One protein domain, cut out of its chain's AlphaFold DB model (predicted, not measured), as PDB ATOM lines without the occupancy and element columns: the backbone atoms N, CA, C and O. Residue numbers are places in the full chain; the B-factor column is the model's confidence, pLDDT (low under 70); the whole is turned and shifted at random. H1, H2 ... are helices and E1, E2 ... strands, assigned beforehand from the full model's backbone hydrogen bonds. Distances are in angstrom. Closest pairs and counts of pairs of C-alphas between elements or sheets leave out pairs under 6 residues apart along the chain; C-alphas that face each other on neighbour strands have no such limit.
ATOM      1  N   VAL A  38      32.671 -34.743 -24.530       55.28
ATOM      2  CA  VAL A  38      33.565 -34.713 -25.691       55.28
ATOM      3  C   VAL A  38      33.590 -36.108 -26.303       55.28
ATOM      4  O   VAL A  38      33.853 -37.085 -25.604       55.28
ATOM      5  N   GLY A  39      33.287 -36.203 -27.591       58.69
ATOM      6  CA  GLY A  39      33.296 -37.439 -28.364       58.69
ATOM      7  C   GLY A  39      34.040 -37.280 -29.683       58.69
ATOM      8  O   GLY A  39      34.642 -36.240 -29.953       58.69
ATOM      9  N   HIS A  40      34.006 -38.330 -30.498       46.97
ATOM     10  CA  HIS A  40      34.617 -38.337 -31.821       46.97
ATOM     11  C   HIS A  40      33.572 -38.673 -32.884       46.97
ATOM     12  O   HIS A  40      32.784 -39.601 -32.709       46.97
ATOM     13  N   SER A  41      33.583 -37.942 -33.998       54.16
ATOM     14  CA  SER A  41      32.774 -38.270 -35.171       54.16
ATOM     15  C   SER A  41      33.226 -39.598 -35.783       54.16
ATOM     16  O   SER A  41      34.341 -40.072 -35.547       54.16
ATOM     17  N   VAL A  42      32.403 -40.180 -36.660       52.84
ATOM     18  CA  VAL A  42      32.777 -41.384 -37.430       52.84
ATOM     19  C   VAL A  42      33.987 -41.164 -38.351       52.84
ATOM     20  O   VAL A  42      34.572 -42.129 -38.837       52.84
ATOM     21  N   GLN A  43      34.377 -39.907 -38.588       53.06
ATOM     22  CA  GLN A  43      35.588 -39.523 -39.316       53.06
ATOM     23  C   GLN A  43      36.773 -39.165 -38.397       53.06
ATOM     24  O   GLN A  43      37.847 -38.849 -38.903       53.06
ATOM     25  N   GLY A  44      36.601 -39.235 -37.073       51.06
ATOM     26  CA  GLY A  44      37.637 -38.962 -36.072       51.06
ATOM     27  C   GLY A  44      37.688 -37.522 -35.549       51.06
ATOM     28  O   GLY A  44      38.540 -37.219 -34.713       51.06
ATOM     29  N   ASP A  45      36.786 -36.641 -35.990       52.78
ATOM     30  CA  ASP A  45      36.749 -35.238 -35.554       52.78
ATOM     31  C   ASP A  45      36.308 -35.142 -34.086       52.78
ATOM     32  O   ASP A  45      35.399 -35.859 -33.683       52.78
ATOM     33  N   VAL A  46      36.913 -34.262 -33.284       55.28
ATOM     34  CA  VAL A  46      36.489 -34.044 -31.888       55.28
ATOM     35  C   VAL A  46      35.200 -33.231 -31.872       55.28
ATOM     36  O   VAL A  46      35.137 -32.161 -32.479       55.28
ATOM     37  N   VAL A  47      34.185 -33.716 -31.163       59.50
ATOM     38  CA  VAL A  47      32.874 -33.074 -31.083       59.50
ATOM     39  C   VAL A  47      32.447 -32.896 -29.639       59.50
ATOM     40  O   VAL A  47      32.692 -33.757 -28.800       59.50
ATOM     41  N   VAL A  48      31.803 -31.770 -29.357       60.22
ATOM     42  CA  VAL A  48      31.304 -31.426 -28.031       60.22
ATOM     43  C   VAL A  48      29.780 -31.542 -28.020       60.22
ATOM     44  O   VAL A  48      29.131 -31.152 -28.995       60.22
ATOM     45  N   ALA A  49      29.230 -32.147 -26.968       62.00
ATOM     46  CA  ALA A  49      27.822 -32.481 -26.832       62.00
ATOM     47  C   ALA A  49      27.265 -32.238 -25.424       62.00
ATOM     48  O   ALA A  49      27.977 -32.401 -24.436       62.00
ATOM     49  N   ALA A  50      25.970 -31.932 -25.322       59.59
ATOM     50  CA  ALA A  50      25.257 -31.833 -24.042       59.59
ATOM     51  C   ALA A  50      24.912 -33.203 -23.424       59.59
ATOM     52  O   ALA A  50      24.592 -33.286 -22.239       59.59
ATOM     53  N   THR A  51      24.990 -34.288 -24.205       59.34
ATOM     54  CA  THR A  51      24.784 -35.662 -23.727       59.34
ATOM     55  C   THR A  51      25.840 -36.615 -24.292       59.34
ATOM     56  O   THR A  51      26.401 -36.395 -25.367       59.34
ATOM     57  N   HIS A  52      26.108 -37.714 -23.581       53.56
ATOM     58  CA  HIS A  52      27.058 -38.740 -24.024       53.56
ATOM     59  C   HIS A  52      26.642 -39.413 -25.343       53.56
ATOM     60  O   HIS A  52      27.496 -39.745 -26.160       53.56
ATOM     61  N   TYR A  53      25.339 -39.591 -25.576       59.78
ATOM     62  CA  TYR A  53      24.841 -40.182 -26.819       59.78
ATOM     63  C   TYR A  53      25.091 -39.253 -28.011       59.78
ATOM     64  O   TYR A  53      25.617 -39.693 -29.031       59.78
ATOM     65  N   ASP A  54      24.835 -37.956 -27.836       60.31
ATOM     66  CA  ASP A  54      25.057 -36.948 -28.872       60.31
ATOM     67  C   ASP A  54      26.548 -36.698 -29.143       60.31
ATOM     68  O   ASP A  54      26.917 -36.310 -30.250       60.31
ATOM     69  N   ALA A  55      27.420 -36.966 -28.164       57.72
ATOM     70  CA  ALA A  55      28.874 -36.990 -28.349       57.72
ATOM     71  C   ALA A  55      29.328 -38.195 -29.188       57.72
ATOM     72  O   ALA A  55      30.292 -38.091 -29.943       57.72
ATOM     73  N   MET A  56      28.634 -39.330 -29.068       52.50
ATOM     74  CA  MET A  56      28.943 -40.581 -29.773       52.50
ATOM     75  C   MET A  56      28.380 -40.613 -31.199       52.50
ATOM     76  O   MET A  56      29.016 -41.159 -32.097       52.50
ATOM     77  N   THR A  57      27.211 -40.009 -31.437       58.09
ATOM     78  CA  THR A  57      26.741 -39.666 -32.797       58.09
ATOM     79  C   THR A  57      27.425 -38.409 -33.328       58.09
ATOM     80  O   THR A  57      27.401 -38.139 -34.528       58.09
ATOM     81  N   GLY A  58      28.053 -37.691 -32.400       51.72
ATOM     82  CA  GLY A  58      29.044 -36.661 -32.572       51.72
ATOM     83  C   GLY A  58      28.510 -35.428 -33.237       51.72
ATOM     84  O   GLY A  58      29.074 -35.182 -34.282       51.72
ATOM     85  N   LEU A  59      27.528 -34.701 -32.653       62.44
ATOM     86  CA  LEU A  59      27.216 -33.262 -32.868       62.44
ATOM     87  C   LEU A  59      26.021 -32.745 -32.032       62.44
ATOM     88  O   LEU A  59      24.871 -32.888 -32.443       62.44
ATOM     89  N   ALA A  60      26.284 -32.033 -30.927       61.03
ATOM     90  CA  ALA A  60      25.274 -31.201 -30.256       61.03
ATOM     91  C   ALA A  60      25.911 -30.029 -29.482       61.03
ATOM     92  O   ALA A  60      26.310 -30.172 -28.341       61.03
ATOM     93  N   THR A  61      25.984 -28.838 -30.057       66.31
ATOM     94  CA  THR A  61      26.567 -27.660 -29.381       66.31
ATOM     95  C   THR A  61      25.476 -26.670 -28.983       66.31
ATOM     96  O   THR A  61      24.338 -26.770 -29.443       66.31
ATOM     97  N   THR A  62      25.787 -25.707 -28.122       63.03
ATOM     98  CA  THR A  62      24.875 -24.593 -27.830       63.03
ATOM     99  C   THR A  62      25.208 -23.362 -28.673       63.03
ATOM    100  O   THR A  62      26.337 -23.165 -29.123       63.03
ATOM    101  N   ASP A  63      24.223 -22.496 -28.896       65.31
ATOM    102  CA  ASP A  63      24.423 -21.201 -29.549       65.31
ATOM    103  C   ASP A  63      25.506 -20.358 -28.846       65.31
ATOM    104  O   ASP A  63      26.328 -19.729 -29.514       65.31
ATOM    105  N   GLN A  64      25.580 -20.427 -27.515       64.31
ATOM    106  CA  GLN A  64      26.612 -19.778 -26.698       64.31
ATOM    107  C   GLN A  64      28.023 -20.315 -26.963       64.31
ATOM    108  O   GLN A  64      28.959 -19.523 -27.080       64.31
ATOM    109  N   GLU A  65      28.187 -21.632 -27.093       59.53
ATOM    110  CA  GLU A  65      29.481 -22.270 -27.384       59.53
ATOM    111  C   GLU A  65      30.031 -21.886 -28.761       59.53
ATOM    112  O   GLU A  65      31.244 -21.777 -28.934       59.53
ATOM    113  N   LEU A  66      29.148 -21.618 -29.726       63.66
ATOM    114  CA  LEU A  66      29.535 -21.112 -31.046       63.66
ATOM    115  C   LEU A  66      29.684 -19.584 -31.102       63.66
ATOM    116  O   LEU A  66      29.940 -19.031 -32.174       63.66
ATOM    117  N   GLY A  67      29.511 -18.882 -29.979       67.12
ATOM    118  CA  GLY A  67      29.563 -17.420 -29.925       67.12
ATOM    119  C   GLY A  67      28.399 -16.734 -30.652       67.12
ATOM    120  O   GLY A  67      28.499 -15.561 -31.021       67.12
ATOM    121  N   LEU A  68      27.297 -17.451 -30.881       73.12
ATOM    122  CA  LEU A  68      26.076 -16.899 -31.453       73.12
ATOM    123  C   LEU A  68      25.278 -16.155 -30.376       73.12
ATOM    124  O   LEU A  68      25.378 -16.408 -29.176       73.12
ATOM    125  N   ARG A  69      24.469 -15.183 -30.808       74.38
ATOM    126  CA  ARG A  69      23.608 -14.434 -29.887       74.38
ATOM    127  C   ARG A  69      22.476 -15.331 -29.403       74.38
ATOM    128  O   ARG A  69      21.682 -15.781 -30.225       74.38
ATOM    129  N   VAL A  70      22.367 -15.480 -28.082       71.38
ATOM    130  CA  VAL A  70      21.302 -16.252 -27.434       71.38
ATOM    131  C   VAL A  70      19.937 -15.775 -27.908       71.38
ATOM    132  O   VAL A  70      19.587 -14.591 -27.788       71.38
ATOM    133  N   ARG A  71      19.154 -16.697 -28.464       70.00
ATOM    134  CA  ARG A  71      17.811 -16.391 -28.960       70.00
ATOM    135  C   ARG A  71      16.840 -16.271 -27.781       70.00
ATOM    136  O   ARG A  71      16.795 -17.129 -26.907       70.00
ATOM    137  N   LYS A  72      16.025 -15.210 -27.749       70.81
ATOM    138  CA  LYS A  72      14.979 -15.067 -26.723       70.81
ATOM    139  C   LYS A  72      13.893 -16.124 -26.953       70.81
ATOM    140  O   LYS A  72      13.159 -16.018 -27.930       70.81
ATOM    141  N   GLY A  73      13.784 -17.096 -26.046       68.31
ATOM    142  CA  GLY A  73      12.687 -18.072 -26.021       68.31
ATOM    143  C   GLY A  73      12.972 -19.433 -26.664       68.31
ATOM    144  O   GLY A  73      12.024 -20.106 -27.047       68.31
ATOM    145  N   GLY A  74      14.238 -19.837 -26.800       68.94
ATOM    146  CA  GLY A  74      14.602 -21.205 -27.176       68.94
ATOM    147  C   GLY A  74      15.736 -21.736 -26.305       68.94
ATOM    148  O   GLY A  74      16.463 -20.953 -25.698       68.94
ATOM    149  N   ASP A  75      15.907 -23.054 -26.283       69.25
ATOM    150  CA  ASP A  75      16.856 -23.738 -25.389       69.25
ATOM    151  C   ASP A  75      18.326 -23.594 -25.829       69.25
ATOM    152  O   ASP A  75      19.220 -24.185 -25.232       69.25
ATOM    153  N   GLY A  76      18.587 -22.846 -26.909       70.56
ATOM    154  CA  GLY A  76      19.925 -22.601 -27.465       70.56
ATOM    155  C   GLY A  76      20.600 -23.835 -28.070       70.56
ATOM    156  O   GLY A  76      21.699 -23.733 -28.605       70.56
ATOM    157  N   GLN A  77      19.955 -25.000 -28.019       72.31
ATOM    158  CA  GLN A  77      20.511 -26.259 -28.500       72.31
ATOM    159  C   GLN A  77      20.589 -26.291 -30.025       72.31
ATOM    160  O   GLN A  77      19.609 -26.022 -30.735       72.31
ATOM    161  N   MET A  78      21.758 -26.676 -30.528       69.50
ATOM    162  CA  MET A  78      22.033 -26.771 -31.947       69.50
ATOM    163  C   MET A  78      22.659 -28.108 -32.308       69.50
ATOM    164  O   MET A  78      23.632 -28.563 -31.711       69.50
ATOM    165  N   LEU A  79      22.130 -28.695 -33.370       75.94
ATOM    166  CA  LEU A  79      22.725 -29.838 -34.023       75.94
ATOM    167  C   LEU A  79      23.503 -29.320 -35.225       75.94
ATOM    168  O   LEU A  79      22.934 -28.765 -36.168       75.94
ATOM    169  N   CYS A  80      24.821 -29.447 -35.166       73.12
ATOM    170  CA  CYS A  80      25.652 -29.182 -36.327       73.12
ATOM    171  C   CYS A  80      25.824 -30.478 -37.117       73.12
ATOM    172  O   CYS A  80      25.709 -31.560 -36.567       73.12
ATOM    173  N   GLN A  81      26.085 -30.405 -38.413       73.19
ATOM    174  CA  GLN A  81      26.518 -31.560 -39.186       73.19
ATOM    175  C   GLN A  81      27.329 -31.150 -40.391       73.19
ATOM    176  O   GLN A  81      27.181 -30.053 -40.930       73.19
ATOM    177  N   ARG A  82      28.240 -32.037 -40.783       71.62
ATOM    178  CA  ARG A  82      29.110 -31.809 -41.921       71.62
ATOM    179  C   ARG A  82      28.380 -32.267 -43.177       71.62
ATOM    180  O   ARG A  82      28.216 -33.462 -43.405       71.62
ATOM    181  N   GLU A  83      27.930 -31.310 -43.974       75.25
ATOM    182  CA  GLU A  83      27.207 -31.551 -45.219       75.25
ATOM    183  C   GLU A  83      28.090 -31.160 -46.406       75.25
ATOM    184  O   GLU A  83      28.748 -30.117 -46.401       75.25
ATOM    185  N   THR A  84      28.096 -31.987 -47.450       84.12
ATOM    186  CA  THR A  84      28.685 -31.621 -48.740       84.12
ATOM    187  C   THR A  84      27.546 -31.163 -49.644       84.12
ATOM    188  O   THR A  84      26.764 -32.009 -50.088       84.12
ATOM    189  N   PRO A  85      27.388 -29.851 -49.906       82.69
ATOM    190  CA  PRO A  85      26.287 -29.381 -50.729       82.69
ATOM    191  C   PRO A  85      26.404 -29.949 -52.145       82.69
ATOM    192  O   PRO A  85      27.507 -30.122 -52.671       82.69
ATOM    193  N   THR A  86      25.265 -30.250 -52.767       88.31
ATOM    194  CA  THR A  86      25.225 -30.813 -54.120       88.31
ATOM    195  C   THR A  86      25.973 -29.899 -55.093       88.31
ATOM    196  O   THR A  86      25.660 -28.717 -55.204       88.31
ATOM    197  N   GLY A  87      26.975 -30.443 -55.787       89.38
ATOM    198  CA  GLY A  87      27.837 -29.681 -56.701       89.38
ATOM    199  C   GLY A  87      29.116 -29.112 -56.073       89.38
ATOM    200  O   GLY A  87      29.929 -28.539 -56.792       89.38
ATOM    201  N   SER A  88      29.339 -29.304 -54.770       88.00
ATOM    202  CA  SER A  88      30.615 -29.032 -54.097       88.00
ATOM    203  C   SER A  88      31.343 -30.335 -53.760       88.00
ATOM    204  O   SER A  88      30.726 -31.380 -53.576       88.00
ATOM    205  N   HIS A  89      32.668 -30.265 -53.648       86.44
ATOM    206  CA  HIS A  89      33.514 -31.331 -53.091       86.44
ATOM    207  C   HIS A  89      34.047 -30.975 -51.695       86.44
ATOM    208  O   HIS A  89      34.715 -31.788 -51.060       86.44
ATOM    209  N   LEU A  90      33.770 -29.757 -51.221       72.75
ATOM    210  CA  LEU A  90      34.226 -29.272 -49.928       72.75
ATOM    211  C   LEU A  90      33.110 -29.450 -48.892       72.75
ATOM    212  O   LEU A  90      32.021 -28.894 -49.086       72.75
ATOM    213  N   PRO A  91      33.358 -30.213 -47.814       72.69
ATOM    214  CA  PRO A  91      32.408 -30.348 -46.724       72.69
ATOM    215  C   PRO A  91      32.306 -29.040 -45.934       72.69
ATOM    216  O   PRO A  91      33.318 -28.415 -45.621       72.69
ATOM    217  N   LEU A  92      31.086 -28.659 -45.569       76.00
ATOM    218  CA  LEU A  92      30.799 -27.479 -44.760       76.00
ATOM    219  C   LEU A  92      30.058 -27.891 -43.488       76.00
ATOM    220  O   LEU A  92      29.192 -28.765 -43.507       76.00
ATOM    221  N   TRP A  93      30.394 -27.242 -42.377       71.75
ATOM    222  CA  TRP A  93      29.638 -27.372 -41.136       71.75
ATOM    223  C   TRP A  93      28.349 -26.559 -41.232       71.75
ATOM    224  O   TRP A  93      28.385 -25.342 -41.399       71.75
ATOM    225  N   THR A  94      27.212 -27.237 -41.117       78.31
ATOM    226  CA  THR A  94      25.884 -26.622 -41.095       78.31
ATOM    227  C   THR A  94      25.264 -26.843 -39.726       78.31
ATOM    228  O   THR A  94      25.056 -27.983 -39.329       78.31
ATOM    229  N   CYS A  95      24.964 -25.763 -39.006       77.69
ATOM    230  CA  CYS A  95      24.321 -25.812 -37.693       77.69
ATOM    231  C   CYS A  95      22.847 -25.437 -37.790       77.69
ATOM    232  O   CYS A  95      22.499 -24.441 -38.424       77.69
ATOM    233  N   ARG A  96      21.984 -26.238 -37.164       79.69
ATOM    234  CA  ARG A  96      20.535 -26.024 -37.127       79.69
ATOM    235  C   ARG A  96      20.043 -26.121 -35.693       79.69
ATOM    236  O   ARG A  96      20.511 -26.959 -34.927       79.69
ATOM    237  N   TYR A  97      19.074 -25.285 -35.334       81.62
ATOM    238  CA  TYR A  97      18.432 -25.390 -34.030       81.62
ATOM    239  C   TYR A  97      17.613 -26.680 -33.960       81.62
ATOM    240  O   TYR A  97      16.868 -27.009 -34.892       81.62
ATOM    241  N   VAL A  98      17.724 -27.398 -32.842       80.38
ATOM    242  CA  VAL A  98      16.981 -28.652 -32.627       80.38
ATOM    243  C   VAL A  98      15.475 -28.388 -32.703       80.38
ATOM    244  O   VAL A  98      14.769 -29.042 -33.467       80.38
ATOM    245  N   ALA A  99      15.010 -27.320 -32.048       80.56
ATOM    246  CA  ALA A  99      13.607 -26.908 -32.065       80.56
ATOM    247  C   ALA A  99      13.053 -26.657 -33.483       80.56
ATOM    248  O   ALA A  99      11.916 -27.022 -33.778       80.56
ATOM    249  N   GLU A 100      13.848 -26.063 -34.380       83.62
ATOM    250  CA  GLU A 100      13.435 -25.833 -35.774       83.62
ATOM    251  C   GLU A 100      13.363 -27.140 -36.562       83.62
ATOM    252  O   GLU A 100      12.468 -27.328 -37.385       83.62
ATOM    253  N   THR A 101      14.289 -28.057 -36.290       82.19
ATOM    254  CA  THR A 101      14.325 -29.367 -36.941       82.19
ATOM    255  C   THR A 101      13.113 -30.205 -36.542       82.19
ATOM    256  O   THR A 101      12.482 -30.817 -37.405       82.19
ATOM    257  N   ASP A 102      12.730 -30.177 -35.267       84.19
ATOM    258  CA  ASP A 102      11.557 -30.888 -34.756       84.19
ATOM    259  C   ASP A 102      10.239 -30.269 -35.222       84.19
ATOM    260  O   ASP A 102       9.283 -30.985 -35.532       84.19
ATOM    261  N   GLU A 103      10.167 -28.941 -35.303       88.31
ATOM    262  CA  GLU A 103       9.028 -28.246 -35.903       88.31
ATOM    263  C   GLU A 103       8.866 -28.627 -37.379       88.31
ATOM    264  O   GLU A 103       7.784 -29.043 -37.795       88.31
ATOM    265  N   LEU A 104       9.950 -28.590 -38.157       87.12
ATOM    266  CA  LEU A 104       9.927 -28.996 -39.560       87.12
ATOM    267  C   LEU A 104       9.506 -30.461 -39.720       87.12
ATOM    268  O   LEU A 104       8.745 -30.799 -40.632       87.12
ATOM    269  N   ARG A 105       9.973 -31.342 -38.828       86.25
ATOM    270  CA  ARG A 105       9.602 -32.761 -38.821       86.25
ATOM    271  C   ARG A 105       8.102 -32.941 -38.604       86.25
ATOM    272  O   ARG A 105       7.471 -33.673 -39.366       86.25
ATOM    273  N   ARG A 106       7.531 -32.228 -37.627       91.06
ATOM    274  CA  ARG A 106       6.086 -32.227 -37.353       91.06
ATOM    275  C   ARG A 106       5.296 -31.718 -38.553       91.06
ATOM    276  O   ARG A 106       4.422 -32.427 -39.037       91.06
ATOM    277  N   GLN A 107       5.676 -30.574 -39.118       91.75
ATOM    278  CA  GLN A 107       5.018 -30.019 -40.307       91.75
ATOM    279  C   GLN A 107       5.072 -30.965 -41.514       91.75
ATOM    280  O   GLN A 107       4.090 -31.110 -42.243       91.75
ATOM    281  N   THR A 108       6.208 -31.635 -41.722       89.31
ATOM    282  CA  THR A 108       6.378 -32.605 -42.812       89.31
ATOM    283  C   THR A 108       5.481 -33.819 -42.601       89.31
ATOM    284  O   THR A 108       4.837 -34.286 -43.539       89.31
ATOM    285  N   GLN A 109       5.400 -34.316 -41.368       90.62
ATOM    286  CA  GLN A 109       4.548 -35.448 -41.024       90.62
ATOM    287  C   GLN A 109       3.061 -35.104 -41.150       90.62
ATOM    288  O   GLN A 109       2.293 -35.895 -41.701       90.62
ATOM    289  N   ASP A 110       2.664 -33.901 -40.745       91.56
ATOM    290  CA  ASP A 110       1.314 -33.377 -40.945       91.56
ATOM    291  C   ASP A 110       0.982 -33.225 -42.430       91.56
ATOM    292  O   ASP A 110      -0.140 -33.488 -42.850       91.56
ATOM    293  N   TRP A 111       1.942 -32.807 -43.258       89.44
ATOM    294  CA  TRP A 111       1.739 -32.717 -44.701       89.44
ATOM    295  C   TRP A 111       1.580 -34.100 -45.347       89.44
ATOM    296  O   TRP A 111       0.666 -34.293 -46.147       89.44
ATOM    297  N   LEU A 112       2.421 -35.069 -44.969       88.62
ATOM    298  CA  LEU A 112       2.385 -36.440 -45.495       88.62
ATOM    299  C   LEU A 112       1.131 -37.216 -45.074       88.62
ATOM    300  O   LEU A 112       0.641 -38.050 -45.830       88.62
ATOM    301  N   SER A 113       0.620 -36.957 -43.871       88.62
ATOM    302  CA  SER A 113      -0.559 -37.637 -43.321       88.62
ATOM    303  C   SER A 113      -1.889 -37.070 -43.824       88.62
ATOM    304  O   SER A 113      -2.940 -37.672 -43.588       88.62
ATOM    305  N   ARG A 114      -1.880 -35.947 -44.556       82.56
ATOM    306  CA  ARG A 114      -3.101 -35.395 -45.152       82.56
ATOM    307  C   ARG A 114      -3.636 -36.333 -46.238       82.56
ATOM    308  O   ARG A 114      -2.902 -36.660 -47.173       82.56
TER     309      ARG A 114
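Overview. This is residues 38 to 114 of the 143 residues of an uncharacterized protein of Deltaproteobacteria bacterium (UniProt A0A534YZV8). The small hairpin E1-E2, with short H1 packed on it, lies at one end; the longer hairpin E3-E4 is in the middle, and residues 102 to 114, of which 102 to 113 belong to H2, stick out as an arm. The printed part has 77 residues, mixed in class, in the order E1 E2 H1 E3 E4 H2, with two antiparallel two-strand sheets. It is loose, with radius of gyration of the C-alphas 14.4 A and spans of 42 by 35 by 24 A.

Arrangement. Look first at E1, residues 38 to 40, and E2, residues 46 to 49, an antiparallel hairpin with N 39 and O 47 within hydrogen-bond range at 2.8 A. The closest C-alphas of E1 and H1, residues 52 to 56, are Gly 39 and Ala 55, 4.4 A. E3, residues 77 to 83, and E4, residues 92 to 97, form another antiparallel hairpin; N 81 and O 94 are 2.8 A apart. The closest C-alphas of E3 and H2, residues 98 to 113, are Met 78 and Val 98, 5.4 A. E2 and E3 are apart. In H1 and H2 every O i to N i+4 pair is within hydrogen-bond range.

Along the chain. Find C-alpha 38 at (33.565, -34.713, -25.691), where E1 begins. E3 runs 18.8 A, E4 16.5 A, and H2 22.4 A to C-alpha 113 at (-0.559, -37.637, -43.321).

Size, cuts and confidence. The printed part has no cut; H1 to E3 is a long link. Residues 38 to 67, 73 to 75 and 78 have pLDDT under 70.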